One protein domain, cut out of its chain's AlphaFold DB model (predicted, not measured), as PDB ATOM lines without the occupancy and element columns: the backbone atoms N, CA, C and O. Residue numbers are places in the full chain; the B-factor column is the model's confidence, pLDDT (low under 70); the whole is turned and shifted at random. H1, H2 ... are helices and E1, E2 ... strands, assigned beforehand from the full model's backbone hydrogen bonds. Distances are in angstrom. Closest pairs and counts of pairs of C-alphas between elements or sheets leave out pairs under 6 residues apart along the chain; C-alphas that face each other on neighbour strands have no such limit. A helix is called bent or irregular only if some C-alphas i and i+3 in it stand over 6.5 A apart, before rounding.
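What this domain is: This is residues 46 to 77 and 85 to 99 of the 99 residues of an uncharacterized protein of Rhizobium sp. SEMIA4064 (UniProt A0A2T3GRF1). Two hairpins make a flat, loose row: the short helix H1 on one side, the long helix H2 in the middle, and the two-stranded hairpin E1 E2 beside the part of H2 formed by residues 60 to 68. The printed part has 47 residues, with the named elements H1, H2, E1 and E2 in that order, a mixed class of helices and strands; the sheet, order E1 - E2, is antiparallel. The whole is only just loose, close to compact, with a radius of gyration of the C-alphas of 11.8 A and spans of 31 by 28 by 15 A.

Where its parts are: Find C-alpha 49 at (8.527, 14.459, -10.322); there H1 begins, residues 49 to 54. H1 is irregular, with C-alphas 50 and 53 7.5 A apart. H2, residues 59 to 74, runs 24.0 A to C-alpha 74 at (16.049, 22.852, -15.294); it is irregular, but only just, with C-alphas 67 and 70 6.9 A apart. After the cut come E1, residues 85 to 90, 14.9 A, and E2, residues 93 to 98, 16.4 A, ending at (29.911, 12.834, -11.358).

How they stand to each other: Look first at the helical hairpin: H1 touches residues 62 to 69 of H2 alone, closest at the C-alphas of Ile 49 and Ile 69, 6.4 A. They run opposite ways at a shallow tilt of 27 degrees. O i to N i+4 pairs are within hydrogen-bond range in 0 of 2 cases in H1, where 1 of 3 O i to N i+3 pairs is, and in 9 of 12 in H2. The closest C-alphas of H2 and E1 are those of Ile 64 and Tyr 87, 7.4 A; of H2 and E2, Val 60 and Phe 94, 7.5 A. H1 is apart from E1 and E2. In the hairpin E1 E2, at 148 degrees, find N 86 and O 97 at 2.9 A and N 90 and O 93 at 2.8 A, within hydrogen-bond range.

The domain as a whole: The two C-alphas farthest apart are those of Ser 77 and Cys 91, 32.8 A. Residues 78 to 84 are not printed, and C-alphas 77 and 85 are 15.9 A apart across the cut, which lies in the link from H2 to E1. The links H1 to H2 and E1 to E2 are tight. The mean pLDDT of the printed part is 73.0; residues 53 to 54, 59 to 61, 89 to 90, 92 to 95 and 98 to 99 are under 70.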
ATOM      1  N   TRP A  46       3.261   5.621 -12.924       81.31
ATOM      2  CA  TRP A  46       3.989   6.805 -13.372       81.31
ATOM      3  C   TRP A  46       3.698   7.943 -12.397       81.31
ATOM      4  O   TRP A  46       2.537   8.299 -12.200       81.31
ATOM      5  N   LEU A  47       4.736   8.504 -11.777       76.94
ATOM      6  CA  LEU A  47       4.605   9.691 -10.934       76.94
ATOM      7  C   LEU A  47       5.154  10.926 -11.627       76.94
ATOM      8  O   LEU A  47       6.178  10.875 -12.309       76.94
ATOM      9  N   ASP A  48       4.494  12.050 -11.359       78.44
ATOM     10  CA  ASP A  48       5.091  13.355 -11.578       78.44
ATOM     11  C   ASP A  48       6.258  13.575 -10.607       78.44
ATOM     12  O   ASP A  48       6.194  13.211  -9.428       78.44
ATOM     13  N   ILE A  49       7.312  14.220 -11.099       73.00
ATOM     14  CA  ILE A  49       8.527  14.459 -10.322       73.00
ATOM     15  C   ILE A  49       8.298  15.428  -9.147       73.00
ATOM     16  O   ILE A  49       9.026  15.423  -8.159       73.00
ATOM     17  N   GLY A  50       7.250  16.252  -9.194       72.19
ATOM     18  CA  GLY A  50       6.824  17.068  -8.061       72.19
ATOM     19  C   GLY A  50       6.110  16.279  -6.957       72.19
ATOM     20  O   GLY A  50       6.005  16.777  -5.839       72.19
ATOM     21  N   GLY A  51       5.635  15.059  -7.240       71.94
ATOM     22  CA  GLY A  51       4.832  14.230  -6.330       71.94
ATOM     23  C   GLY A  51       5.609  13.174  -5.537       71.94
ATOM     24  O   GLY A  51       5.007  12.403  -4.791       71.94
ATOM     25  N   ILE A  52       6.935  13.113  -5.687       73.56
ATOM     26  CA  ILE A  52       7.783  12.047  -5.123       73.56
ATOM     27  C   ILE A  52       7.830  12.090  -3.589       73.56
ATOM     28  O   ILE A  52       7.915  11.047  -2.942       73.56
ATOM     29  N   SER A  53       7.719  13.276  -2.986       68.06
ATOM     30  CA  SER A  53       7.730  13.452  -1.524       68.06
ATOM     31  C   SER A  53       6.579  12.728  -0.814       68.06
ATOM     32  O   SER A  53       6.679  12.433   0.377       68.06
ATOM     33  N   CYS A  54       5.509  12.399  -1.544       68.31
ATOM     34  CA  CYS A  54       4.347  11.668  -1.047       68.31
ATOM     35  C   CYS A  54       4.565  10.146  -0.986       68.31
ATOM     36  O   CYS A  54       3.734   9.437  -0.420       68.31
ATOM     37  N   LEU A  55       5.653   9.624  -1.567       74.62
ATOM     38  CA  LEU A  55       5.950   8.194  -1.554       74.62
ATOM     39  C   LEU A  55       6.506   7.757  -0.192       74.62
ATOM     40  O   LEU A  55       7.474   8.321   0.335       74.62
ATOM     41  N   ASN A  56       5.919   6.691   0.358       75.00
ATOM     42  CA  ASN A  56       6.446   5.989   1.526       75.00
ATOM     43  C   ASN A  56       7.656   5.140   1.110       75.00
ATOM     44  O   ASN A  56       7.545   3.938   0.876       75.00
ATOM     45  N   MET A  57       8.794   5.806   0.946       75.56
ATOM     46  CA  MET A  57      10.034   5.237   0.439       75.56
ATOM     47  C   MET A  57      11.118   5.301   1.528       75.56
ATOM     48  O   MET A  57      11.169   6.304   2.253       75.56
ATOM     49  N   PRO A  58      11.983   4.275   1.662       71.56
ATOM     50  CA  PRO A  58      13.115   4.353   2.571       71.56
ATOM     51  C   PRO A  58      14.060   5.498   2.165       71.56
ATOM     52  O   PRO A  58      14.104   5.943   1.016       71.56
ATOM     53  N   GLY A  59      14.766   6.059   3.152       68.50
ATOM     54  CA  GLY A  59      15.435   7.358   2.996       68.50
ATOM     55  C   GLY A  59      16.542   7.389   1.939       68.50
ATOM     56  O   GLY A  59      16.827   8.442   1.376       68.50
ATOM     57  N   VAL A  60      17.147   6.240   1.646       66.38
ATOM     58  CA  VAL A  60      18.217   6.107   0.656       66.38
ATOM     59  C   VAL A  60      17.677   6.259  -0.762       66.38
ATOM     60  O   VAL A  60      18.192   7.054  -1.545       66.38
ATOM     61  N   GLU A  61      16.623   5.518  -1.082       68.50
ATOM     62  CA  GLU A  61      15.975   5.530  -2.386       68.50
ATOM     63  C   GLU A  61      15.344   6.902  -2.634       68.50
ATOM     64  O   GLU A  61      15.431   7.425  -3.742       68.50
ATOM     65  N   ARG A  62      14.820   7.550  -1.583       76.38
ATOM     66  CA  ARG A  62      14.310   8.923  -1.666       76.38
ATOM     67  C   ARG A  62      15.397   9.928  -2.061       76.38
ATOM     68  O   ARG A  62      15.155  10.740  -2.948       76.38
ATOM     69  N   SER A  63      16.589   9.850  -1.465       75.25
ATOM     70  CA  SER A  63      17.688  10.790  -1.740       75.25
ATOM     71  C   SER A  63      18.146  10.757  -3.200       75.25
ATOM     72  O   SER A  63      18.450  11.803  -3.767       75.25
ATOM     73  N   ILE A  64      18.164   9.574  -3.823       76.19
ATOM     74  CA  ILE A  64      18.516   9.412  -5.242       76.19
ATOM     75  C   ILE A  64      17.550  10.201  -6.125       76.19
ATOM     76  O   ILE A  64      17.971  10.879  -7.063       76.19
ATOM     77  N   VAL A  65      16.256  10.098  -5.826       78.44
ATOM     78  CA  VAL A  65      15.209  10.720  -6.632       78.44
ATOM     79  C   VAL A  65      15.120  12.226  -6.354       78.44
ATOM     80  O   VAL A  65      14.959  13.006  -7.290       78.44
ATOM     81  N   GLU A  66      15.287  12.659  -5.101       80.19
ATOM     82  CA  GLU A  66      15.337  14.082  -4.729       80.19
ATOM     83  C   GLU A  66      16.461  14.831  -5.460       80.19
ATOM     84  O   GLU A  66      16.220  15.898  -6.026       80.19
ATOM     85  N   ASP A  67      17.649  14.230  -5.561       78.31
ATOM     86  CA  ASP A  67      18.791  14.792  -6.293       78.31
ATOM     87  C   ASP A  67      18.530  14.957  -7.809       78.31
ATOM     88  O   ASP A  67      19.268  15.670  -8.497       78.31
ATOM     89  N   MET A  68      17.498  14.303  -8.356       76.44
ATOM     90  CA  MET A  68      17.104  14.417  -9.767       76.44
ATOM     91  C   MET A  68      16.064  15.513 -10.025       76.44
ATOM     92  O   MET A  68      15.929  15.946 -11.172       76.44
ATOM     93  N   ILE A  69      15.370  16.008  -8.992       81.88
ATOM     94  CA  ILE A  69      14.267  16.972  -9.141       81.88
ATOM     95  C   ILE A  69      14.754  18.269  -9.794       81.88
ATOM     96  O   ILE A  69      14.201  18.700 -10.807       81.88
ATOM     97  N   ASP A  70      15.786  18.896  -9.234       81.69
ATOM     98  CA  ASP A  70      16.279  20.185  -9.727       81.69
ATOM     99  C   ASP A  70      16.894  20.088 -11.137       81.69
ATOM    100  O   ASP A  70      16.540  20.910 -11.990       81.69
ATOM    101  N   PRO A  71      17.736  19.077 -11.454       77.88
ATOM    102  CA  PRO A  71      18.211  18.855 -12.818       77.88
ATOM    103  C   PRO A  71      17.088  18.686 -13.844       77.88
ATOM    104  O   PRO A  71      17.179  19.254 -14.931       77.88
ATOM    105  N   MET A  72      16.034  17.939 -13.505       78.38
ATOM    106  CA  MET A  72      14.918  17.676 -14.416       78.38
ATOM    107  C   MET A  72      13.961  18.865 -14.550       78.38
ATOM    108  O   MET A  72      13.373  19.057 -15.610       78.38
ATOM    109  N   LYS A  73      13.828  19.711 -13.521       81.31
ATOM    110  CA  LYS A  73      13.131  21.002 -13.655       81.31
ATOM    111  C   LYS A  73      13.880  21.958 -14.577       81.31
ATOM    112  O   LYS A  73      13.250  22.684 -15.342       81.31
ATOM    113  N   ALA A  74      15.209  21.983 -14.478       82.50
ATOM    114  CA  ALA A  74      16.049  22.852 -15.294       82.50
ATOM    115  C   ALA A  74      16.086  22.413 -16.767       82.50
ATOM    116  O   ALA A  74      16.152  23.259 -17.656       82.50
ATOM    117  N   ASP A  75      16.041  21.105 -17.018       80.25
ATOM    118  CA  ASP A  75      16.028  20.516 -18.355       80.25
ATOM    119  C   ASP A  75      15.145  19.251 -18.366       80.25
ATOM    120  O   ASP A  75      15.614  18.175 -17.989       80.25
ATOM    121  N   PRO A  76      13.862  19.360 -18.770       77.81
ATOM    122  CA  PRO A  76      12.905  18.248 -18.728       77.81
ATOM    123  C   PRO A  76      13.192  17.122 -19.725       77.81
ATOM    124  O   PRO A  76      12.625  16.038 -19.611       77.81
ATOM    125  N   SER A  77      14.034  17.378 -20.726       77.44
ATOM    126  CA  SER A  77      14.378  16.414 -21.769       77.44
ATOM    127  C   SER A  77      15.885  16.455 -22.019       77.44
ATOM    128  O   SER A  77      16.314  16.852 -23.110       77.44
ATOM    129  N   PRO A  85      24.490  12.100 -12.186       71.00
ATOM    130  CA  PRO A  85      24.953  11.447 -10.972       71.00
ATOM    131  C   PRO A  85      24.869   9.923 -11.099       71.00
ATOM    132  O   PRO A  85      23.814   9.379 -11.424       71.00
ATOM    133  N   PHE A  86      25.962   9.234 -10.783       70.94
ATOM    134  CA  PHE A  86      25.974   7.790 -10.578       70.94
ATOM    135  C   PHE A  86      25.932   7.504  -9.080       70.94
ATOM    136  O   PHE A  86      26.781   7.992  -8.328       70.94
ATOM    137  N   TYR A  87      24.956   6.701  -8.656       70.44
ATOM    138  CA  TYR A  87      24.834   6.233  -7.279       70.44
ATOM    139  C   TYR A  87      25.361   4.811  -7.200       70.44
ATOM    140  O   TYR A  87      24.738   3.872  -7.693       70.44
ATOM    141  N   LEU A  88      26.536   4.659  -6.599       70.31
ATOM    142  CA  LEU A  88      27.135   3.350  -6.379       70.31
ATOM    143  C   LEU A  88      26.890   2.928  -4.926       70.31
ATOM    144  O   LEU A  88      27.213   3.704  -4.014       70.31
ATOM    145  N   PRO A  89      26.350   1.719  -4.683       63.06
ATOM    146  CA  PRO A  89      26.286   1.177  -3.337       63.06
ATOM    147  C   PRO A  89      27.714   0.897  -2.853       63.06
ATOM    148  O   PRO A  89      28.468   0.154  -3.483       63.06
ATOM    149  N   ARG A  90      28.110   1.500  -1.730       65.00
ATOM    150  CA  ARG A  90      29.400   1.254  -1.078       65.00
ATOM    151  C   ARG A  90      29.161   0.952   0.399       65.00
ATOM    152  O   ARG A  90      28.962   1.855   1.210       65.00
ATOM    153  N   CYS A  91      29.202  -0.336   0.744       70.94
ATOM    154  CA  CYS A  91      28.828  -0.846   2.068       70.94
ATOM    155  C   CYS A  91      27.385  -0.434   2.434       70.94
ATOM    156  O   CYS A  91      26.456  -0.843   1.750       70.94
ATOM    157  N   GLU A  92      27.209   0.389   3.474       60.38
ATOM    158  CA  GLU A  92      25.915   0.878   3.985       60.38
ATOM    159  C   GLU A  92      25.529   2.266   3.439       60.38
ATOM    160  O   GLU A  92      24.585   2.889   3.922       60.38
ATOM    161  N   ARG A  93      26.297   2.819   2.490       60.06
ATOM    162  CA  ARG A  93      26.106   4.192   2.003       60.06
ATOM    163  C   ARG A  93      26.130   4.252   0.487       60.06
ATOM    164  O   ARG A  93      26.864   3.517  -0.169       60.06
ATOM    165  N   PHE A  94      25.366   5.185  -0.059       63.62
ATOM    166  CA  PHE A  94      25.394   5.503  -1.478       63.62
ATOM    167  C   PHE A  94      26.354   6.664  -1.692       63.62
ATOM    168  O   PHE A  94      26.272   7.684  -1.007       63.62
ATOM    169  N   VAL A  95      27.306   6.484  -2.606       69.25
ATOM    170  CA  VAL A  95      28.264   7.532  -2.966       69.25
ATOM    171  C   VAL A  95      27.874   8.089  -4.324       69.25
ATOM    172  O   VAL A  95      27.733   7.337  -5.291       69.25
ATOM    173  N   ARG A  96      27.705   9.412  -4.378       70.75
ATOM    174  CA  ARG A  96      27.429  10.162  -5.602       70.75
ATOM    175  C   ARG A  96      28.738  10.447  -6.333       70.75
ATOM    176  O   ARG A  96      29.610  11.128  -5.795       70.75
ATOM    177  N   HIS A  97      28.851   9.967  -7.564       70.06
ATOM    178  CA  HIS A  97      29.946  10.300  -8.472       70.06
ATOM    179  C   HIS A  97      29.419  11.075  -9.685       70.06
ATOM    180  O   HIS A  97      28.363  10.745 -10.223       70.06
ATOM    181  N   MET A  98      30.150  12.109 -10.105       69.94
ATOM    182  CA  MET A  98      29.911  12.834 -11.358       69.94
ATOM    183  C   MET A  98      30.947  12.350 -12.375       69.94
ATOM    184  O   MET A  98      32.139  12.362 -12.060       69.94
ATOM    185  N   LEU A  99      30.488  11.900 -13.545       60.59
ATOM    186  CA  LEU A  99      31.322  11.520 -14.691       60.59
ATOM    187  C   LEU A  99      31.181  12.549 -15.808       60.59
ATOM    188  O   LEU A  99      30.032  12.994 -16.025       60.59
TER     189      LEU A  99